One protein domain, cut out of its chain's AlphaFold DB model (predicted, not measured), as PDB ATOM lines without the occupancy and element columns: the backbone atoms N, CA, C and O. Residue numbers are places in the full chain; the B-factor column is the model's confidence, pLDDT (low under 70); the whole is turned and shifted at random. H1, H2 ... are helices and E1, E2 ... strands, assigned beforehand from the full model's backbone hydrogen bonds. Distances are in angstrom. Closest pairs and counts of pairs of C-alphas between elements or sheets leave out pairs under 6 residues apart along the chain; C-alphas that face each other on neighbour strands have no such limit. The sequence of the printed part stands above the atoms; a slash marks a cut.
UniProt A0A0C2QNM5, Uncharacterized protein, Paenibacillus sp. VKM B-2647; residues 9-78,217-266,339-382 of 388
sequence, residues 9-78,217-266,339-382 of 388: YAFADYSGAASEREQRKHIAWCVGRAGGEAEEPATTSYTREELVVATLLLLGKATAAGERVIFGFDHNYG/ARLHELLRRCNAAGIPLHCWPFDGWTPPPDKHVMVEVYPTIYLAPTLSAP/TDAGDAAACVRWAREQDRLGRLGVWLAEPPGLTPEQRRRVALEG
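AT A GLANCE: This is residues 9 to 78, 217 to 266 and 339 to 382 of the 388 residues of an uncharacterized protein of Paenibacillus sp. VKM B-2647 (UniProt A0A0C2QNM5). A twisted sheet of six strands makes the core, with helix H2 over one face and helix H4 over the other, three layers in all. H3 packs side by side with H2, H1 sits by the E3 edge of the sheet, and H6 lies far from the core and touches no helix. The printed part has 164 residues with six named helices and six named strands, in the order E1 H1 E2 E3 H2 E4 H3 E5 E6 H4 H5 H6. The mixed sheet runs E3 E2 E1 E4 E6 E5; the class is mixed, helices and strands. The whole is compact, with a radius of gyration of the C-alphas of 15.6 A and spans of 44 by 38 by 34 A.

HOW THE PARTS SIT: E1, residues 9 to 13, is antiparallel to E2, residues 28 to 33, with N 11 and O 30 within hydrogen-bond range at 2.9 A. E2 and E3, residues 42 to 45, form a hairpin, with N 44 and O 29 at 2.9 A. H1, residues 20 to 26, only grazes the sheet, with residues 23 to 26. E1 is parallel to E4, residues 69 to 73, with N 10 and O 70 at 3.0 A. E4 is parallel to E6, residues 248 to 250, with N 71 and O 249 at 2.9 A; E6 is parallel to E5, residues 233 to 235, with N 234 and O 248 at 2.8 A. H2, residues 48 to 65, is on the sheet; E3, H2 and E4 are a split strand-helix-strand unit, two strands running the same way with E2 and E1 between them, its crossover right-handed. With residues 48 to 56 alone H2 touches H3, residues 217 to 228, at a shallow tilt of 28 degrees, the same way; their closest C-alphas, of Val 52 and Leu 222, are 6.1 A apart. H4, residues 340 to 356, is on the opposite face from H2, over E2 and E1 at a height over the sheet of 7.6 A. H4 and H5, residues 360 to 364, only just touch, only at the corner, with 3 pairs of C-alphas within 8 A, the closest those of Gln 354 and Leu 360 at 4.7 A. H6, residues 372 to 381, is apart from H5. Every O i to N i+4 pair is within hydrogen-bond range in H2, H3, H4 and H5, but 2 of 3 in H1 and 5 of 6 in H6.

IN THESE COORDINATES: E1 begins at C-alpha 9, (162.855, 174.648, 130.709). H2 is 25.8 A long, H4 24.4 A, and H3 and E2 17.0 A each. H6 ends at C-alpha 381, (144.845, 168.991, 144.802).

THE WHOLE: The C-alphas farthest apart, of Ala 38 and Glu 373, are 44.8 A apart. Residues 79 to 216 and 267 to 338 are not printed; the C-alpha gaps are 10.8 A and 27.2 A. Of the links printed whole, E5 to E6 is long. Residues 35 to 40 and 260 to 266 have pLDDT under 70.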
ATOM      1  N   TYR A   9     164.318 174.594 130.716       97.44
ATOM      2  CA  TYR A   9     162.855 174.648 130.709       97.44
ATOM      3  C   TYR A   9     162.349 173.489 129.854       97.44
ATOM      4  O   TYR A   9     162.724 173.403 128.683       97.44
ATOM      5  N   ALA A  10     161.529 172.599 130.410       97.75
ATOM      6  CA  ALA A  10     161.139 171.374 129.714       97.75
ATOM      7  C   ALA A  10     159.661 171.026 129.937       97.75
ATOM      8  O   ALA A  10     159.254 170.713 131.049       97.75
ATOM      9  N   PHE A  11     158.832 171.094 128.898       97.88
ATOM     10  CA  PHE A  11     157.385 170.920 129.044       97.88
ATOM     11  C   PHE A  11     156.820 169.942 128.022       97.88
ATOM     12  O   PHE A  11     157.211 169.973 126.856       97.88
ATOM     13  N   ALA A  12     155.895 169.085 128.463       96.19
ATOM     14  CA  ALA A  12     155.155 168.186 127.583       96.19
ATOM     15  C   ALA A  12     153.713 168.654 127.390       96.19
ATOM     16  O   ALA A  12     153.009 168.892 128.373       96.19
ATOM     17  N   ASP A  13     153.256 168.659 126.142       93.38
ATOM     18  CA  ASP A  13     151.846 168.388 125.869       93.38
ATOM     19  C   ASP A  13     151.593 166.883 126.079       93.38
ATOM     20  O   ASP A  13     152.467 166.066 125.765       93.38
ATOM     21  N   TYR A  14     150.464 166.505 126.688       91.62
ATOM     22  CA  TYR A  14     150.282 165.158 127.248       91.62
ATOM     23  C   TYR A  14     148.984 164.483 126.796       91.62
ATOM     24  O   TYR A  14     147.885 165.019 126.923       91.62
ATOM     25  N   SER A  15     149.094 163.231 126.342       88.50
ATOM     26  CA  SER A  15     147.980 162.508 125.735       88.50
ATOM     27  C   SER A  15     147.301 161.519 126.677       88.50
ATOM     28  O   SER A  15     147.935 160.646 127.277       88.50
ATOM     29  N   GLY A  16     145.967 161.573 126.696       84.06
ATOM     30  CA  GLY A  16     145.098 160.530 127.249       84.06
ATOM     31  C   GLY A  16     144.808 159.369 126.287       84.06
ATOM     32  O   GLY A  16     143.949 158.542 126.593       84.06
ATOM     33  N   ALA A  17     145.460 159.306 125.120       85.00
ATOM     34  CA  ALA A  17     145.252 158.237 124.146       85.00
ATOM     35  C   ALA A  17     145.746 156.878 124.669       85.00
ATOM     36  O   ALA A  17     146.774 156.802 125.338       85.00
ATOM     37  N   ALA A  18     145.030 155.796 124.352       77.69
ATOM     38  CA  ALA A  18     145.424 154.454 124.777       77.69
ATOM     39  C   ALA A  18     146.680 153.976 124.026       77.69
ATOM     40  O   ALA A  18     147.736 153.847 124.627       77.69
ATOM     41  N   SER A  19     146.602 153.787 122.705       84.12
ATOM     42  CA  SER A  19     147.693 153.178 121.937       84.12
ATOM     43  C   SER A  19     148.926 154.075 121.799       84.12
ATOM     44  O   SER A  19     148.819 155.278 121.551       84.12
ATOM     45  N   GLU A  20     150.116 153.469 121.850       88.69
ATOM     46  CA  GLU A  20     151.394 154.168 121.659       88.69
ATOM     47  C   GLU A  20     151.468 154.968 120.354       88.69
ATOM     48  O   GLU A  20     152.056 156.045 120.314       88.69
ATOM     49  N   ARG A  21     150.848 154.469 119.276       87.88
ATOM     50  CA  ARG A  21     150.797 155.168 117.983       87.88
ATOM     51  C   ARG A  21     150.126 156.536 118.098       87.88
ATOM     52  O   ARG A  21     150.584 157.482 117.467       87.88
ATOM     53  N   GLU A  22     149.047 156.638 118.872       87.62
ATOM     54  CA  GLU A  22     148.368 157.913 119.102       87.62
ATOM     55  C   GLU A  22     149.076 158.729 120.194       87.62
ATOM     56  O   GLU A  22     149.142 159.948 120.070       87.62
ATOM     57  N   GLN A  23     149.701 158.087 121.193       90.12
ATOM     58  CA  GLN A  23     150.588 158.776 122.142       90.12
ATOM     59  C   GLN A  23     151.713 159.522 121.404       90.12
ATOM     60  O   GLN A  23     151.843 160.726 121.570       90.12
ATOM     61  N   ARG A  24     152.447 158.864 120.496       91.00
ATOM     62  CA  ARG A  24     153.548 159.485 119.730       91.00
ATOM     63  C   ARG A  24     153.103 160.648 118.831       91.00
ATOM     64  O   ARG A  24     153.922 161.495 118.494       91.00
ATOM     65  N   LYS A  25     151.828 160.717 118.436       88.12
ATOM     66  CA  LYS A  25     151.283 161.880 117.709       88.12
ATOM     67  C   LYS A  25     150.953 163.057 118.626       88.12
ATOM     68  O   LYS A  25     151.049 164.187 118.170       88.12
ATOM     69  N   HIS A  26     150.538 162.764 119.860       90.00
ATOM     70  CA  HIS A  26     149.858 163.688 120.773       90.00
ATOM     71  C   HIS A  26     150.586 163.907 122.111       90.00
ATOM     72  O   HIS A  26     150.027 164.475 123.042       90.00
ATOM     73  N   ILE A  27     151.816 163.411 122.238       93.56
ATOM     74  CA  ILE A  27     152.749 163.740 123.312       93.56
ATOM     75  C   ILE A  27     153.938 164.408 122.648       93.56
ATOM     76  O   ILE A  27     154.734 163.745 121.977       93.56
ATOM     77  N   ALA A  28     154.043 165.716 122.839       94.19
ATOM     78  CA  ALA A  28     155.142 166.520 122.338       94.19
ATOM     79  C   ALA A  28     155.950 167.049 123.521       94.19
ATOM     80  O   ALA A  28     155.434 167.802 124.342       94.19
ATOM     81  N   TRP A  29     157.217 166.656 123.612       95.75
ATOM     82  CA  TRP A  29     158.153 167.136 124.623       95.75
ATOM     83  C   TRP A  29     159.004 168.248 124.048       95.75
ATOM     84  O   TRP A  29     159.663 168.043 123.033       95.75
ATOM     85  N   CYS A  30     159.009 169.404 124.701       95.75
ATOM     86  CA  CYS A  30     159.751 170.570 124.264       95.75
ATOM     87  C   CYS A  30     160.792 170.963 125.314       95.75
ATOM     88  O   CYS A  30     160.448 171.117 126.487       95.75
ATOM     89  N   VAL A  31     162.054 171.147 124.909       95.94
ATOM     90  CA  VAL A  31     163.155 171.545 125.805       95.94
ATOM     91  C   VAL A  31     163.855 172.791 125.274       95.94
ATOM     92  O   VAL A  31     164.326 172.819 124.139       95.94
ATOM     93  N   GLY A  32     163.974 173.812 126.122       93.06
ATOM     94  CA  GLY A  32     164.753 175.021 125.860       93.06
ATOM     95  C   GLY A  32     165.764 175.294 126.971       93.06
ATOM     96  O   GLY A  32     165.515 175.000 128.140       93.06
ATOM     97  N   ARG A  33     166.905 175.895 126.620       92.75
ATOM     98  CA  ARG A  33     167.899 176.385 127.591       92.75
ATOM     99  C   ARG A  33     167.818 177.898 127.737       92.75
ATOM    100  O   ARG A  33     167.422 178.610 126.814       92.75
ATOM    101  N   ALA A  34     168.258 178.412 128.879       86.56
ATOM    102  CA  ALA A  34     168.271 179.841 129.169       86.56
ATOM    103  C   ALA A  34     169.155 180.678 128.217       86.56
ATOM    104  O   ALA A  34     168.951 181.889 128.119       86.56
ATOM    105  N   GLY A  35     170.155 180.060 127.573       69.50
ATOM    106  CA  GLY A  35     171.261 180.743 126.886       69.50
ATOM    107  C   GLY A  35     171.039 181.174 125.429       69.50
ATOM    108  O   GLY A  35     171.715 182.100 124.997       69.50
ATOM    109  N   GLY A  36     170.122 180.558 124.676       59.47
ATOM    110  CA  GLY A  36     169.986 180.804 123.231       59.47
ATOM    111  C   GLY A  36     168.762 181.645 122.879       59.47
ATOM    112  O   GLY A  36     167.683 181.089 122.701       59.47
ATOM    113  N   GLU A  37     168.852 182.981 122.816       50.50
ATOM    114  CA  GLU A  37     167.714 183.830 122.369       50.50
ATOM    115  C   GLU A  37     167.314 183.587 120.896       50.50
ATOM    116  O   GLU A  37     166.213 183.959 120.511       50.50
ATOM    117  N   ALA A  38     168.157 182.900 120.111       49.41
ATOM    118  CA  ALA A  38     167.905 182.536 118.713       49.41
ATOM    119  C   ALA A  38     167.657 181.029 118.459       49.41
ATOM    120  O   ALA A  38     167.368 180.652 117.327       49.41
ATOM    121  N   GLU A  39     167.770 180.158 119.471       53.66
ATOM    122  CA  GLU A  39     167.477 178.724 119.312       53.66
ATOM    123  C   GLU A  39     166.015 178.437 119.675       53.66
ATOM    124  O   GLU A  39     165.609 178.583 120.834       53.66
ATOM    125  N   GLU A  40     165.225 178.008 118.685       64.69
ATOM    126  CA  GLU A  40     163.892 177.444 118.924       64.69
ATOM    127  C   GLU A  40     164.013 176.163 119.769       64.69
ATOM    128  O   GLU A  40     164.911 175.347 119.537       64.69
ATOM    129  N   PRO A  41     163.125 175.955 120.756       75.31
ATOM    130  CA  PRO A  41     163.232 174.820 121.653       75.31
ATOM    131  C   PRO A  41     162.919 173.512 120.911       75.31
ATOM    132  O   PRO A  41     161.904 173.375 120.220       75.31
ATOM    133  N   ALA A  42     163.811 172.534 121.061       73.38
ATOM    134  CA  ALA A  42     163.714 171.260 120.363       73.38
ATOM    135  C   ALA A  42     162.459 170.507 120.814       73.38
ATOM    136  O   ALA A  42     162.211 170.391 122.016       73.38
ATOM    137  N   THR A  43     161.688 169.988 119.854       80.31
ATOM    138  CA  THR A  43     160.452 169.246 120.129       80.31
ATOM    139  C   THR A  43     160.521 167.827 119.573       80.31
ATOM    140  O   THR A  43     160.857 167.639 118.404       80.31
ATOM    141  N   THR A  44     160.185 166.834 120.397       79.31
ATOM    142  CA  THR A  44     160.185 165.407 120.039       79.31
ATOM    143  C   THR A  44     158.895 164.705 120.469       79.31
ATOM    144  O   THR A  44     158.194 165.147 121.378       79.31
ATOM    145  N   SER A  45     158.585 163.597 119.792       88.00
ATOM    146  CA  SER A  45     157.414 162.747 120.039       88.00
ATOM    147  C   SER A  45     157.760 161.545 120.914       88.00
ATOM    148  O   SER A  45     158.764 160.882 120.651       88.00
ATOM    149  N   TYR A  46     156.899 161.204 121.878       90.44
ATOM    150  CA  TYR A  46     157.140 160.103 122.824       90.44
ATOM    151  C   TYR A  46     155.900 159.253 123.134       90.44
ATOM    152  O   TYR A  46     154.763 159.670 122.924       90.44
ATOM    153  N   THR A  47     156.108 158.060 123.692       91.62
ATOM    154  CA  THR A  47     155.115 157.419 124.574       91.62
ATOM    155  C   THR A  47     155.190 158.011 125.982       91.62
ATOM    156  O   THR A  47     156.154 158.686 126.351       91.62
ATOM    157  N   ARG A  48     154.192 157.732 126.826       90.81
ATOM    158  CA  ARG A  48     154.221 158.155 128.236       90.81
ATOM    159  C   ARG A  48     155.429 157.612 129.006       90.81
ATOM    160  O   ARG A  48     155.939 158.299 129.884       90.81
ATOM    161  N   GLU A  49     155.879 156.400 128.686       90.25
ATOM    162  CA  GLU A  49     157.044 155.779 129.325       90.25
ATOM    163  C   GLU A  49     158.355 156.416 128.865       90.25
ATOM    164  O   GLU A  49     159.188 156.793 129.690       90.25
ATOM    165  N   GLU A  50     158.513 156.620 127.557       92.12
ATOM    166  CA  GLU A  50     159.692 157.291 127.013       92.12
ATOM    167  C   GLU A  50     159.817 158.727 127.535       92.12
ATOM    168  O   GLU A  50     160.929 159.173 127.800       92.12
ATOM    169  N   LEU A  51     158.700 159.432 127.753       94.75
ATOM    170  CA  LEU A  51     158.698 160.760 128.370       94.75
ATOM    171  C   LEU A  51     159.189 160.726 129.831       94.75
ATOM    172  O   LEU A  51     159.962 161.599 130.232       94.75
ATOM    173  N   VAL A  52     158.809 159.715 130.624       94.38
ATOM    174  CA  VAL A  52     159.350 159.519 131.986       94.38
ATOM    175  C   VAL A  52     160.857 159.259 131.931       94.38
ATOM    176  O   VAL A  52     161.616 159.899 132.661       94.38
ATOM    177  N   VAL A  53     161.315 158.384 131.031       94.12
ATOM    178  CA  VAL A  53     162.745 158.079 130.847       94.12
ATOM    179  C   VAL A  53     163.526 159.311 130.372       94.12
ATOM    180  O   VAL A  53     164.574 159.625 130.935       94.12
ATOM    181  N   ALA A  54     163.009 160.059 129.395       94.88
ATOM    182  CA  ALA A  54     163.611 161.294 128.898       94.88
ATOM    183  C   ALA A  54     163.700 162.369 129.993       94.88
ATOM    184  O   ALA A  54     164.727 163.039 130.111       94.88
ATOM    185  N   THR A  55     162.670 162.482 130.839       97.94
ATOM    186  CA  THR A  55     162.668 163.381 132.002       97.94
ATOM    187  C   THR A  55     163.745 162.973 133.008       97.94
ATOM    188  O   THR A  55     164.564 163.804 133.391       97.94
ATOM    189  N   LEU A  56     163.827 161.693 133.387       97.50
ATOM    190  CA  LEU A  56     164.855 161.187 134.308       97.50
ATOM    191  C   LEU A  56     166.278 161.408 133.778       97.50
ATOM    192  O   LEU A  56     167.153 161.846 134.525       97.50
ATOM    193  N   LEU A  57     166.506 161.157 132.485       96.94
ATOM    194  CA  LEU A  57     167.793 161.402 131.830       96.94
ATOM    195  C   LEU A  57     168.146 162.895 131.775       96.94
ATOM    196  O   LEU A  57     169.318 163.240 131.932       96.94
ATOM    197  N   LEU A  58     167.165 163.780 131.568       97.75
ATOM    198  CA  LEU A  58     167.374 165.228 131.600       97.75
ATOM    199  C   LEU A  58     167.740 165.703 133.010       97.75
ATOM    200  O   LEU A  58     168.753 166.380 133.178       97.75
ATOM    201  N   LEU A  59     166.952 165.316 134.015       98.31
ATOM    202  CA  LEU A  59     167.160 165.715 135.407       98.31
ATOM    203  C   LEU A  59     168.481 165.169 135.958       98.31
ATOM    204  O   LEU A  59     169.225 165.919 136.579       98.31
ATOM    205  N   GLY A  60     168.821 163.904 135.686       97.56
ATOM    206  CA  GLY A  60     170.094 163.311 136.106       97.56
ATOM    207  C   GLY A  60     171.312 164.019 135.500       97.56
ATOM    208  O   GLY A  60     172.271 164.312 136.212       97.56
ATOM    209  N   LYS A  61     171.255 164.371 134.205       97.31
ATOM    210  CA  LYS A  61     172.306 165.163 133.542       97.31
ATOM    211  C   LYS A  61     172.413 166.575 134.117       97.31
ATOM    212  O   LYS A  61     173.523 167.026 134.373       97.31
ATOM    213  N   ALA A  62     171.285 167.245 134.353       97.50
ATOM    214  CA  ALA A  62     171.262 168.586 134.934       97.50
ATOM    215  C   ALA A  62     171.820 168.595 136.370       97.50
ATOM    216  O   ALA A  62     172.678 169.416 136.680       97.50
ATOM    217  N   THR A  63     171.437 167.618 137.207       97.06
ATOM    218  CA  THR A  63     172.015 167.414 138.548       97.06
ATOM    219  C   THR A  63     173.536 167.264 138.479       97.06
ATOM    220  O   THR A  63     174.250 167.947 139.208       97.06
ATOM    221  N   ALA A  64     174.047 166.416 137.579       96.56
ATOM    222  CA  ALA A  64     175.487 166.205 137.411       96.56
ATOM    223  C   ALA A  64     176.235 167.447 136.882       96.56
ATOM    224  O   ALA A  64     177.420 167.610 137.162       96.56
ATOM    225  N   ALA A  65     175.554 168.323 136.139       96.25
ATOM    226  CA  ALA A  65     176.097 169.580 135.623       96.25
ATOM    227  C   ALA A  65     175.950 170.775 136.592       96.25
ATOM    228  O   ALA A  65     176.469 171.853 136.304       96.25
ATOM    229  N   GLY A  66     175.242 170.614 137.718       96.00
ATOM    230  CA  GLY A  66     174.882 171.726 138.608       96.00
ATOM    231  C   GLY A  66     173.881 172.716 137.993       96.00
ATOM    232  O   GLY A  66     173.810 173.865 138.424       96.00
ATOM    233  N   GLU A  67     173.134 172.290 136.972       96.44
ATOM    234  CA  GLU A  67     172.104 173.076 136.287       96.44
ATOM    235  C   GLU A  67     170.728 172.834 136.905       96.44
ATOM    236  O   GLU A  67     170.405 171.710 137.291       96.44
ATOM    237  N   ARG A  68     169.871 173.857 136.930       97.44
ATOM    238  CA  ARG A  68     168.519 173.753 137.495       97.44
ATOM    239  C   ARG A  68     167.445 173.688 136.413       97.44
ATOM    240  O   ARG A  68     167.364 174.562 135.544       97.44
ATOM    241  N   VAL A  69     166.580 172.678 136.503       98.56
ATOM    242  CA  VAL A  69     165.464 172.450 135.569       98.56
ATOM    243  C   VAL A  69     164.140 172.921 136.172       98.56
ATOM    244  O   VAL A  69     163.836 172.580 137.316       98.56
ATOM    245  N   ILE A  70     163.321 173.632 135.392       98.69
ATOM    246  CA  ILE A  70     161.867 173.707 135.606       98.69
ATOM    247  C   ILE A  70     161.155 172.875 134.538       98.69
ATOM    248  O   ILE A  70     161.443 173.018 133.345       98.69
ATOM    249  N   PHE A  71     160.246 171.991 134.947       98.69
ATOM    250  CA  PHE A  71     159.538 171.111 134.017       98.69
ATOM    251  C   PHE A  71     158.092 170.815 134.412       98.69
ATOM    252  O   PHE A  71     157.707 170.986 135.566       98.69
ATOM    253  N   GLY A  72     157.286 170.360 133.452       98.19
ATOM    254  CA  GLY A  72     155.875 170.047 133.675       98.19
ATOM    255  C   GLY A  72     155.206 169.329 132.504       98.19
ATOM    256  O   GLY A  72     155.752 169.274 131.403       98.19
ATOM    257  N   PHE A  73     154.007 168.798 132.735       97.31
ATOM    258  CA  PHE A  73     153.210 168.058 131.747       97.31
ATOM    259  C   PHE A  73     151.768 168.604 131.730       97.31
ATOM    260  O   PHE A  73     151.262 168.951 132.796       97.31
ATOM    261  N   ASP A  74     151.105 168.666 130.566       94.81
ATOM    262  CA  ASP A  74     149.697 169.110 130.445       94.81
ATOM    263  C   ASP A  74     148.697 168.055 130.949       94.81
ATOM    264  O   ASP A  74     147.966 167.418 130.189       94.81
ATOM    265  N   HIS A  75     148.684 167.814 132.256       95.12
ATOM    266  CA  HIS A  75     147.655 167.020 132.919       95.12
ATOM    267  C   HIS A  75     147.542 167.409 134.395       95.12
ATOM    268  O   HIS A  75     148.520 167.850 134.993       95.12
ATOM    269  N   ASN A  76     146.383 167.191 135.022       96.38
ATOM    270  CA  ASN A  76     146.211 167.476 136.446       96.38
ATOM    271  C   ASN A  76     147.153 166.595 137.292       96.38
ATOM    272  O   ASN A  76     147.285 165.396 137.024       96.38
ATOM    273  N   TYR A  77     147.803 167.171 138.307       96.88
ATOM    274  CA  TYR A  77     148.718 166.470 139.225       96.88
ATOM    275  C   TYR A  77     148.040 165.978 140.512       96.88
ATOM    276  O   TYR A  77     148.614 165.168 141.236       96.88
ATOM    277  N   GLY A  78     146.815 166.437 140.769       95.50
ATOM    278  CA  GLY A  78     145.949 165.978 141.849       95.50
ATOM    279  C   GLY A  78     144.482 166.026 141.429       95.50
ATOM    280  O   GLY A  78     144.125 166.607 140.398       95.50
ATOM    281  N   ALA A 217     149.545 158.347 137.266       92.50
ATOM    282  CA  ALA A 217     150.192 157.040 137.428       92.50
ATOM    283  C   ALA A 217     151.686 157.075 137.042       92.50
ATOM    284  O   ALA A 217     152.531 156.540 137.760       92.50
ATOM    285  N   ARG A 218     152.028 157.758 135.940       93.00
ATOM    286  CA  ARG A 218     153.420 157.938 135.490       93.00
ATOM    287  C   ARG A 218     154.187 158.983 136.308       93.00
ATOM    288  O   ARG A 218     155.395 158.856 136.479       93.00
ATOM    289  N   LEU A 219     153.494 159.950 136.901       95.44
ATOM    290  CA  LEU A 219     154.048 160.885 137.874       95.44
ATOM    291  C   LEU A 219     154.470 160.155 139.157       95.44
ATOM    292  O   LEU A 219     155.565 160.388 139.658       95.44
ATOM    293  N   HIS A 220     153.656 159.219 139.659       95.25
ATOM    294  CA  HIS A 220     154.037 158.371 140.791       95.25
ATOM    295  C   HIS A 220     155.329 157.580 140.507       95.25
ATOM    296  O   HIS A 220     156.228 157.527 141.351       95.25
ATOM    297  N   GLU A 221     155.450 157.014 139.301       92.56
ATOM    298  CA  GLU A 221     156.662 156.329 138.836       92.56
ATOM    299  C   GLU A 221     157.875 157.276 138.789       92.56
ATOM    300  O   GLU A 221     158.919 156.968 139.374       92.56
ATOM    301  N   LEU A 222     157.728 158.444 138.153       95.75
ATOM    302  CA  LEU A 222     158.769 159.467 138.037       95.75
ATOM    303  C   LEU A 222     159.290 159.894 139.416       95.75
ATOM    304  O   LEU A 222     160.497 159.903 139.635       95.75
ATOM    305  N   LEU A 223     158.396 160.188 140.363       97.00
ATOM    306  CA  LEU A 223     158.761 160.610 141.717       97.00
ATOM    307  C   LEU A 223     159.524 159.514 142.474       97.00
ATOM    308  O   LEU A 223     160.553 159.798 143.092       97.00
ATOM    309  N   ARG A 224     159.079 158.252 142.378       95.62
ATOM    310  CA  ARG A 224     159.801 157.103 142.950       95.62
ATOM    311  C   ARG A 224     161.193 156.942 142.339       95.62
ATOM    312  O   ARG A 224     162.147 156.695 143.075       95.62
ATOM    313  N   ARG A 225     161.321 157.083 141.015       95.62
ATOM    314  CA  ARG A 225     162.598 156.945 140.296       95.62
ATOM    315  C   ARG A 225     163.552 158.111 140.567       95.62
ATOM    316  O   ARG A 225     164.726 157.854 140.806       95.62
ATOM    317  N   CYS A 226     163.063 159.349 140.652       97.38
ATOM    318  CA  CYS A 226     163.850 160.501 141.100       97.38
ATOM    319  C   CYS A 226     164.400 160.292 142.517       97.38
ATOM    320  O   CYS A 226     165.597 160.465 142.731       97.38
ATOM    321  N   ASN A 227     163.561 159.847 143.461       95.44
ATOM    322  CA  ASN A 227     163.992 159.552 144.830       95.44
ATOM    323  C   ASN A 227     165.043 158.428 144.879       95.44
ATOM    324  O   ASN A 227     166.064 158.572 145.544       95.44
ATOM    325  N   ALA A 228     164.829 157.329 144.147       95.31
ATOM    326  CA  ALA A 228     165.782 156.217 144.076       95.31
ATOM    327  C   ALA A 228     167.127 156.605 143.428       95.31
ATOM    328  O   ALA A 228     168.159 156.047 143.786       95.31
ATOM    329  N   ALA A 229     167.120 157.568 142.501       94.12
ATOM    330  CA  ALA A 229     168.313 158.102 141.845       94.12
ATOM    331  C   ALA A 229     168.951 159.302 142.582       94.12
ATOM    332  O   ALA A 229     169.919 159.869 142.079       94.12
ATOM    333  N   GLY A 230     168.414 159.722 143.735       96.44
ATOM    334  CA  GLY A 230     168.918 160.877 144.490       96.44
ATOM    335  C   GLY A 230     168.739 162.231 143.787       96.44
ATOM    336  O   GLY A 230     169.456 163.179 144.096       96.44
ATOM    337  N   ILE A 231     167.811 162.341 142.831       98.06
ATOM    338  CA  ILE A 231     167.568 163.572 142.068       98.06
ATOM    339  C   ILE A 231     166.841 164.596 142.967       98.06
ATOM    340  O   ILE A 231     165.718 164.318 143.404       98.06
ATOM    341  N   PRO A 232     167.422 165.786 143.230       97.81
ATOM    342  CA  PRO A 232     166.838 166.782 144.124       97.81
ATOM    343  C   PRO A 232     165.641 167.466 143.454       97.81
ATOM    344  O   PRO A 232     165.793 168.315 142.576       97.81
ATOM    345  N   LEU A 233     164.433 167.083 143.869       98.25
ATOM    346  CA  LEU A 233     163.180 167.519 143.255       98.25
ATOM    347  C   LEU A 233     162.281 168.273 144.245       98.25
ATOM    348  O   LEU A 233     162.165 167.906 145.417       98.25
ATOM    349  N   HIS A 234     161.635 169.326 143.747       98.56
ATOM    350  CA  HIS A 234     160.572 170.077 144.410       98.56
ATOM    351  C   HIS A 234     159.289 169.988 143.580       98.56
ATOM    352  O   HIS A 234     159.245 170.453 142.440       98.56
ATOM    353  N   CYS A 235     158.246 169.391 144.144       98.50
ATOM    354  CA  CYS A 235     156.945 169.216 143.506       98.50
ATOM    355  C   CYS A 235     156.070 170.423 143.846       98.50
ATOM    356  O   CYS A 235     155.441 170.460 144.900       98.50
ATOM    357  N   TRP A 236     156.054 171.446 142.999       98.50
ATOM    358  CA  TRP A 236     155.308 172.670 143.270       98.50
ATOM    359  C   TRP A 236     153.817 172.521 142.903       98.50
ATOM    360  O   TRP A 236     153.510 171.906 141.878       98.50
ATOM    361  N   PRO A 237     152.876 173.080 143.693       97.62
ATOM    362  CA  PRO A 237     153.070 173.784 144.968       97.62
ATOM    363  C   PRO A 237     153.092 172.851 146.193       97.62
ATOM    364  O   PRO A 237     153.231 173.333 147.313       97.62
ATOM    365  N   PHE A 238     152.925 171.539 146.002       97.94
ATOM    366  CA  PHE A 238     152.702 170.564 147.072       97.94
ATOM    367  C   PHE A 238     153.814 170.497 148.133       97.94
ATOM    368  O   PHE A 238     153.529 170.406 149.322       97.94
ATOM    369  N   ASP A 239     155.080 170.573 147.715       97.50
ATOM    370  CA  ASP A 239     156.246 170.627 148.609       97.50
ATOM    371  C   ASP A 239     156.506 172.068 149.135       97.50
ATOM    372  O   ASP A 239     157.494 172.318 149.825       97.50
ATOM    373  N   GLY A 240     155.639 173.033 148.799       97.12
ATOM    374  CA  GLY A 240     155.678 174.439 149.213       97.12
ATOM    375  C   GLY A 240     155.726 175.443 148.048       97.12
ATOM    376  O   GLY A 240     156.230 175.151 146.960       97.12
ATOM    377  N   TRP A 241     155.254 176.670 148.298       97.19
ATOM    378  CA  TRP A 241     155.211 177.771 147.317       97.19
ATOM    379  C   TRP A 241     156.571 178.396 146.967       97.19
ATOM    380  O   TRP A 241     156.662 179.144 145.998       97.19
ATOM    381  N   THR A 242     157.632 178.112 147.725       95.94
ATOM    382  CA  THR A 242     158.968 178.693 147.501       95.94
ATOM    383  C   THR A 242     159.961 177.578 147.175       95.94
ATOM    384  O   THR A 242     160.516 176.984 148.100       95.94
ATOM    385  N   PRO A 243     160.187 177.250 145.887       97.06
ATOM    386  CA  PRO A 243     161.076 176.155 145.517       97.06
ATOM    387  C   PRO A 243     162.546 176.459 145.862       97.06
ATOM    388  O   PRO A 243     163.072 177.471 145.382       97.06
ATOM    389  N   PRO A 244     163.238 175.591 146.625       96.31
ATOM    390  CA  PRO A 244     164.647 175.766 146.981       96.31
ATOM    391  C   PRO A 244     165.574 175.891 145.756       96.31
ATOM    392  O   PRO A 244     165.310 175.264 144.723       96.31
ATOM    393  N   PRO A 245     166.652 176.697 145.834       94.19
ATOM    394  CA  PRO A 245     167.534 176.989 144.699       94.19
ATOM    395  C   PRO A 245     168.397 175.794 144.260       94.19
ATOM    396  O   PRO A 245     168.897 175.789 143.143       94.19
ATOM    397  N   ASP A 246     168.553 174.791 145.119       94.75
ATOM    398  CA  ASP A 246     169.310 173.548 144.926       94.75
ATOM    399  C   ASP A 246     168.478 172.404 144.311       94.75
ATOM    400  O   ASP A 246     169.005 171.325 144.047       94.75
ATOM    401  N   LYS A 247     167.179 172.628 144.069       98.19
ATOM    402  CA  LYS A 247     166.254 171.620 143.536       98.19
ATOM    403  C   LYS A 247     165.766 171.948 142.132       98.19
ATOM    404  O   LYS A 247     165.427 173.098 141.836       98.19
ATOM    405  N   HIS A 248     165.605 170.911 141.310       98.75
ATOM    406  CA  HIS A 248     164.742 170.964 140.128       98.75
ATOM    407  C   HIS A 248     163.293 171.181 140.562       98.75
ATOM    408  O   HIS A 248     162.889 170.741 141.639       98.75
ATOM    409  N   VAL A 249     162.495 171.834 139.722       98.81
ATOM    410  CA  VAL A 249     161.121 172.217 140.065       98.81
ATOM    411  C   VAL A 249     160.150 171.639 139.051       98.81
ATOM    412  O   VAL A 249     160.197 171.953 137.866       98.81
ATOM    413  N   MET A 250     159.253 170.795 139.543       98.75
ATOM    414  CA  MET A 250     158.152 170.238 138.774       98.75
ATOM    415  C   MET A 250     156.897 171.078 139.016       98.75
ATOM    416  O   MET A 250     156.561 171.344 140.170       98.75
ATOM    417  N   VAL A 251     156.214 171.484 137.949       98.62
ATOM    418  CA  VAL A 251     155.016 172.336 137.980       98.62
ATOM    419  C   VAL A 251     153.919 171.756 137.094       98.62
ATOM    420  O   VAL A 251     154.198 171.187 136.040       98.62
ATOM    421  N   GLU A 252     152.661 171.946 137.478       97.69
ATOM    422  CA  GLU A 252     151.541 171.668 136.581       97.69
ATOM    423  C   GLU A 252     151.376 172.812 135.563       97.69
ATOM    424  O   GLU A 252     151.492 173.991 135.915       97.69
ATOM    425  N   VAL A 253     151.092 172.480 134.302       95.88
ATOM    426  CA  VAL A 253     150.878 173.451 133.216       95.88
ATOM    427  C   VAL A 253     149.556 173.202 132.496       95.88
ATOM    428  O   VAL A 253     149.039 172.096 132.514       95.88
ATOM    429  N   TYR A 254     149.019 174.245 131.857       93.31
ATOM    430  CA  TYR A 254     147.807 174.170 131.034       93.31
ATOM    431  C   TYR A 254     148.003 175.055 129.786       93.31
ATOM    432  O   TYR A 254     147.661 176.242 129.828       93.31
ATOM    433  N   PRO A 255     148.580 174.548 128.676       90.69
ATOM    434  CA  PRO A 255     149.159 175.339 127.581       90.69
ATOM    435  C   PRO A 255     148.261 176.449 127.029       90.69
ATOM    436  O   PRO A 255     148.727 177.551 126.738       90.69
ATOM    437  N   THR A 256     146.947 176.201 126.982       87.06
ATOM    438  CA  THR A 256     145.919 177.172 126.562       87.06
ATOM    439  C   THR A 256     146.039 178.532 127.268       87.06
ATOM    440  O   THR A 256     145.655 179.551 126.694       87.06
ATOM    441  N   ILE A 257     146.561 178.589 128.501       88.94
ATOM    442  CA  ILE A 257     146.706 179.854 129.232       88.94
ATOM    443  C   ILE A 257     147.833 180.741 128.694       88.94
ATOM    444  O   ILE A 257     147.710 181.962 128.793       88.94
ATOM    445  N   TYR A 258     148.877 180.145 128.109       87.50
ATOM    446  CA  TYR A 258     150.071 180.825 127.591       87.50
ATOM    447  C   TYR A 258     149.917 181.297 126.135       87.50
ATOM    448  O   TYR A 258     150.692 182.130 125.678       87.50
ATOM    449  N   LEU A 259     148.909 180.791 125.416       74.50
ATOM    450  CA  LEU A 259     148.624 181.121 124.009       74.50
ATOM    451  C   LEU A 259     147.822 182.423 123.815       74.50
ATOM    452  O   LEU A 259     147.579 182.838 122.682       74.50
ATOM    453  N   ALA A 260     147.347 183.050 124.894       57.47
ATOM    454  CA  ALA A 260     146.591 184.297 124.806       57.47
ATOM    455  C   ALA A 260     147.532 185.488 124.509       57.47
ATOM    456  O   ALA A 260     148.566 185.591 125.172       57.47
ATOM    457  N   PRO A 261     147.173 186.436 123.612       41.78
ATOM    458  CA  PRO A 261     148.036 187.576 123.253       41.78
ATOM    459  C   PRO A 261     148.464 188.477 124.422       41.78
ATOM    460  O   PRO A 261     149.413 189.243 124.293       41.78
ATOM    461  N   THR A 262     147.768 188.393 125.557       38.94
ATOM    462  CA  THR A 262     148.078 189.114 126.793       38.94
ATOM    463  C   THR A 262     147.693 188.274 128.013       38.94
ATOM    464  O   THR A 262     146.604 188.404 128.573       38.94
ATOM    465  N   LEU A 263     148.625 187.457 128.514       45.47
ATOM    466  CA  LEU A 263     148.684 187.271 129.966       45.47
ATOM    467  C   LEU A 263     149.138 188.610 130.547       45.47
ATOM    468  O   LEU A 263     150.309 188.971 130.427       45.47
ATOM    469  N   SER A 264     148.189 189.368 131.104       39.44
ATOM    470  CA  SER A 264     148.490 190.643 131.758       39.44
ATOM    471  C   SER A 264     149.601 190.424 132.784       39.44
ATOM    472  O   SER A 264     149.577 189.430 133.518       39.44
ATOM    473  N   ALA A 265     150.599 191.310 132.794       46.53
ATOM    474  CA  ALA A 265     151.725 191.185 133.708       46.53
ATOM    475  C   ALA A 265     151.204 191.087 135.154       46.53
ATOM    476  O   ALA A 265     150.223 191.762 135.488       46.53
ATOM    477  N   PRO A 266     151.830 190.269 136.025       45.38
ATOM    478  CA  PRO A 266     151.439 190.263 137.424       45.38
ATOM    479  C   PRO A 266     151.597 191.697 137.958       45.38
ATOM    480  O   PRO A 266     152.598 192.341 137.624       45.38
ATOM    481  N   THR A 339     148.775 173.137 117.685       88.25
ATOM    482  CA  THR A 339     149.436 171.836 117.585       88.25
ATOM    483  C   THR A 339     150.048 171.490 118.930       88.25
ATOM    484  O   THR A 339     150.522 172.368 119.643       88.25
ATOM    485  N   ASP A 340     150.092 170.201 119.215       88.75
ATOM    486  CA  ASP A 340     150.610 169.595 120.441       88.75
ATOM    487  C   ASP A 340     152.074 170.043 120.690       88.75
ATOM    488  O   ASP A 340     152.457 170.508 121.764       88.75
ATOM    489  N   ALA A 341     152.882 170.077 119.623       89.44
ATOM    490  CA  ALA A 341     154.223 170.668 119.619       89.44
ATOM    491  C   ALA A 341     154.242 172.185 119.899       89.44
ATOM    492  O   ALA A 341     155.115 172.684 120.610       89.44
ATOM    493  N   GLY A 342     153.283 172.934 119.347       90.25
ATOM    494  CA  GLY A 342     153.141 174.371 119.573       90.25
ATOM    495  C   GLY A 342     152.765 174.714 121.016       90.25
ATOM    496  O   GLY A 342     153.239 175.724 121.535       90.25
ATOM    497  N   ASP A 343     151.981 173.853 121.663       91.56
ATOM    498  CA  ASP A 343     151.562 173.956 123.062       91.56
ATOM    499  C   ASP A 343     152.726 173.718 124.029       91.56
ATOM    500  O   ASP A 343     153.001 174.555 124.896       91.56
ATOM    501  N   ALA A 344     153.469 172.628 123.828       93.31
ATOM    502  CA  ALA A 344     154.688 172.332 124.575       93.31
ATOM    503  C   ALA A 344     155.716 173.476 124.441       93.31
ATOM    504  O   ALA A 344     156.246 173.982 125.437       93.31
ATOM    505  N   ALA A 345     155.923 173.977 123.217       92.12
ATOM    506  CA  ALA A 345     156.808 175.109 122.954       92.12
ATOM    507  C   ALA A 345     156.288 176.442 123.523       92.12
ATOM    508  O   ALA A 345     157.087 177.299 123.905       92.12
ATOM    509  N   ALA A 346     154.970 176.641 123.629       92.06
ATOM    510  CA  ALA A 346     154.394 177.814 124.285       92.06
ATOM    511  C   ALA A 346     154.672 177.814 125.795       92.06
ATOM    512  O   ALA A 346     155.017 178.865 126.337       92.06
ATOM    513  N   CYS A 347     154.612 176.651 126.451       94.62
ATOM    514  CA  CYS A 347     155.002 176.503 127.857       94.62
ATOM    515  C   CYS A 347     156.482 176.862 128.069       94.62
ATOM    516  O   CYS A 347     156.795 177.685 128.932       94.62
ATOM    517  N   VAL A 348     157.384 176.319 127.234       95.06
ATOM    518  CA  VAL A 348     158.827 176.629 127.276       95.06
ATOM    519  C   VAL A 348     159.081 178.123 127.070       95.06
ATOM    520  O   VAL A 348     159.733 178.748 127.908       95.06
ATOM    521  N   ARG A 349     158.550 178.717 125.990       92.56
ATOM    522  CA  ARG A 349     158.732 180.148 125.690       92.56
ATOM    523  C   ARG A 349     158.194 181.036 126.809       92.56
ATOM    524  O   ARG A 349     158.882 181.968 127.215       92.56
ATOM    525  N   TRP A 350     157.005 180.740 127.338       94.00
ATOM    526  CA  TRP A 350     156.417 181.536 128.413       94.00
ATOM    527  C   TRP A 350     157.240 181.461 129.699       94.00
ATOM    528  O   TRP A 350     157.608 182.508 130.230       94.00
ATOM    529  N   ALA A 351     157.571 180.259 130.184       94.75
ATOM    530  CA  ALA A 351     158.307 180.091 131.439       94.75
ATOM    531  C   ALA A 351     159.701 180.730 131.359       94.75
ATOM    532  O   ALA A 351     160.109 181.452 132.272       94.75
ATOM    533  N   ARG A 352     160.387 180.537 130.225       92.38
ATOM    534  CA  ARG A 352     161.686 181.147 129.938       92.38
ATOM    535  C   ARG A 352     161.612 182.671 129.888       92.38
ATOM    536  O   ARG A 352     162.481 183.327 130.455       92.38
ATOM    537  N   GLU A 353     160.581 183.245 129.270       91.38
ATOM    538  CA  GLU A 353     160.399 184.700 129.231       91.38
ATOM    539  C   GLU A 353     160.045 185.280 130.607       91.38
ATOM    540  O   GLU A 353     160.539 186.346 130.976       91.38
ATOM    541  N   GLN A 354     159.240 184.577 131.415       93.31
ATOM    542  CA  GLN A 354     158.992 185.006 132.792       93.31
ATOM    543  C   GLN A 354     160.269 184.987 133.633       93.31
ATOM    544  O   GLN A 354     160.462 185.907 134.424       93.31
ATOM    545  N   ASP A 355     161.141 183.988 133.486       93.88
ATOM    546  CA  ASP A 355     162.377 183.912 134.274       93.88
ATOM    547  C   ASP A 355     163.447 184.894 133.786       93.88
ATOM    548  O   ASP A 355     164.093 185.562 134.590       93.88
ATOM    549  N   ARG A 356     163.571 185.083 132.464       90.75
ATOM    550  CA  ARG A 356     164.438 186.107 131.859       90.75
ATOM    551  C   ARG A 356     164.107 187.513 132.365       90.75
ATOM    552  O   ARG A 356     165.016 188.298 132.621       90.75
ATOM    553  N   LEU A 357     162.819 187.806 132.549       90.88
ATOM    554  CA  LEU A 357     162.317 189.067 133.099       90.88
ATOM    555  C   LEU A 357     162.261 189.104 134.642       90.88
ATOM    556  O   LEU A 357     161.725 190.060 135.199       90.88
ATOM    557  N   GLY A 358     162.755 188.080 135.348       91.50
ATOM    558  CA  GLY A 358     162.726 188.004 136.818       91.50
ATOM    559  C   GLY A 358     161.322 187.865 137.432       91.50
ATOM    560  O   GLY A 358     161.146 188.043 138.635       91.50
ATOM    561  N   ARG A 359     160.300 187.554 136.624       92.81
ATOM    562  CA  ARG A 359     158.888 187.437 137.033       92.81
ATOM    563  C   ARG A 359     158.464 186.011 137.380       92.81
ATOM    564  O   ARG A 359     157.409 185.844 137.981       92.81
ATOM    565  N   LEU A 360     159.230 184.975 137.032       94.38
ATOM    566  CA  LEU A 360     158.815 183.585 137.283       94.38
ATOM    567  C   LEU A 360     158.618 183.287 138.780       94.38
ATOM    568  O   LEU A 360     157.647 182.627 139.137       94.38
ATOM    569  N   GLY A 361     159.444 183.854 139.668       94.12
ATOM    570  CA  GLY A 361     159.244 183.739 141.122       94.12
ATOM    571  C   GLY A 361     157.896 184.304 141.602       94.12
ATOM    572  O   GLY A 361     157.283 183.762 142.517       94.12
ATOM    573  N   VAL A 362     157.367 185.328 140.922       93.94
ATOM    574  CA  VAL A 362     156.045 185.921 141.199       93.94
ATOM    575  C   VAL A 362     154.905 184.967 140.807       93.94
ATOM    576  O   VAL A 362     153.832 185.014 141.406       93.94
ATOM    577  N   TRP A 363     155.126 184.080 139.833       95.19
ATOM    578  CA  TRP A 363     154.174 183.032 139.440       95.19
ATOM    579  C   TRP A 363     154.290 181.748 140.269       95.19
ATOM    580  O   TRP A 363     153.329 180.984 140.305       95.19
ATOM    581  N   LEU A 364     155.432 181.525 140.927       96.88
ATOM    582  CA  LEU A 364     155.648 180.413 141.859       96.88
ATOM    583  C   LEU A 364     155.163 180.741 143.286       96.88
ATOM    584  O   LEU A 364     154.746 179.839 144.004       96.88
ATOM    585  N   ALA A 365     155.169 182.010 143.698       96.31
ATOM    586  CA  ALA A 365     154.643 182.432 144.998       96.31
ATOM    587  C   ALA A 365     153.134 182.145 145.170       96.31
ATOM    588  O   ALA A 365     152.391 182.070 144.188       96.31
ATOM    589  N   GLU A 366     152.671 182.055 146.426       96.50
ATOM    590  CA  GLU A 366     151.252 181.832 146.748       96.50
ATOM    591  C   GLU A 366     150.346 182.875 146.053       96.50
ATOM    592  O   GLU A 366     150.589 184.084 146.168       96.50
ATOM    593  N   PRO A 367     149.289 182.449 145.336       94.06
ATOM    594  CA  PRO A 367     148.383 183.358 144.651       94.06
ATOM    595  C   PRO A 367     147.518 184.137 145.660       94.06
ATOM    596  O   PRO A 367     147.079 183.592 146.679       94.06
ATOM    597  N   PRO A 368     147.222 185.420 145.390       92.81
ATOM    598  CA  PRO A 368     146.526 186.275 146.344       92.81
ATOM    599  C   PRO A 368     145.087 185.812 146.614       92.81
ATOM    600  O   PRO A 368     144.388 185.276 145.751       92.81
ATOM    601  N   GLY A 369     144.607 186.072 147.832       93.56
ATOM    602  CA  GLY A 369     143.210 185.850 148.206       93.56
ATOM    603  C   GLY A 369     142.794 184.384 148.370       93.56
ATOM    604  O   GLY A 369     141.603 184.101 148.289       93.56
ATOM    605  N   LEU A 370     143.726 183.443 148.573       95.75
ATOM    606  CA  LEU A 370     143.358 182.106 149.056       95.75
ATOM    607  C   LEU A 370     142.845 182.186 150.503       95.75
ATOM    608  O   LEU A 370     143.509 182.729 151.394       95.75
ATOM    609  N   THR A 371     141.671 181.609 150.760       96.69
ATOM    610  CA  THR A 371     141.180 181.396 152.132       96.69
ATOM    611  C   THR A 371     141.989 180.287 152.830       96.69
ATOM    612  O   THR A 371     142.628 179.479 152.153       96.69
ATOM    613  N   PRO A 372     141.979 180.185 154.176       96.62
ATOM    614  CA  PRO A 372     142.640 179.079 154.883       96.62
ATOM    615  C   PRO A 372     142.162 177.689 154.433       96.62
ATOM    616  O   PRO A 372     142.951 176.753 154.377       96.62
ATOM    617  N   GLU A 373     140.886 177.578 154.059       93.94
ATOM    618  CA  GLU A 373     140.299 176.367 153.480       93.94
ATOM    619  C   GLU A 373     140.854 176.075 152.080       93.94
ATOM    620  O   GLU A 373     141.332 174.977 151.812       93.94
ATOM    621  N   GLN A 374     140.898 177.083 151.203       95.62
ATOM    622  CA  GLN A 374     141.485 176.925 149.872       95.62
ATOM    623  C   GLN A 374     142.976 176.558 149.932       95.62
ATOM    624  O   GLN A 374     143.421 175.771 149.106       95.62
ATOM    625  N   ARG A 375     143.742 177.065 150.909       96.19
ATOM    626  CA  ARG A 375     145.147 176.661 151.108       96.19
ATOM    627  C   ARG A 375     145.288 175.173 151.428       96.19
ATOM    628  O   ARG A 375     146.132 174.521 150.820       96.19
ATOM    629  N   ARG A 376     144.461 174.636 152.338       94.19
ATOM    630  CA  ARG A 376     144.442 173.193 152.652       94.19
ATOM    631  C   ARG A 376     144.162 172.368 151.404       94.19
ATOM    632  O   ARG A 376     144.928 171.467 151.088       94.19
ATOM    633  N   ARG A 377     143.121 172.743 150.659       94.75
ATOM    634  CA  ARG A 377     142.755 172.075 149.410       94.75
ATOM    635  C   ARG A 377     143.880 172.096 148.380       94.75
ATOM    636  O   ARG A 377     144.235 171.043 147.869       94.75
ATOM    637  N   VAL A 378     144.495 173.251 148.123       96.19
ATOM    638  CA  VAL A 378     145.598 173.390 147.150       96.19
ATOM    639  C   VAL A 378     146.829 172.553 147.525       96.19
ATOM    640  O   VAL A 378     147.491 172.032 146.630       96.19
ATOM    641  N   ALA A 379     147.098 172.340 148.817       95.81
ATOM    642  CA  ALA A 379     148.161 171.439 149.277       95.81
ATOM    643  C   ALA A 379     147.892 169.943 148.982       95.81
ATOM    644  O   ALA A 379     148.824 169.141 149.028       95.81
ATOM    645  N   LEU A 380     146.646 169.570 148.665       95.19
ATOM    646  CA  LEU A 380     146.229 168.206 148.313       95.19
ATOM    647  C   LEU A 380     145.948 168.046 146.811       95.19
ATOM    648  O   LEU A 380     146.289 167.021 146.226       95.19
ATOM    649  N   GLU A 381     145.345 169.057 146.181       95.12
ATOM    650  CA  GLU A 381     144.845 168.991 144.802       95.12
ATOM    651  C   GLU A 381     145.788 169.645 143.766       95.12
ATOM    652  O   GLU A 381     145.715 169.310 142.583       95.12
ATOM    653  N   GLY A 382     146.694 170.539 144.185       96.62
ATOM    654  CA  GLY A 382     147.696 171.202 143.336       96.62
ATOM    655  C   GLY A 382     147.279 172.559 142.748       96.62
ATOM    656  O   GLY A 382     146.191 173.078 143.005       96.62
TER     657      GLY A 382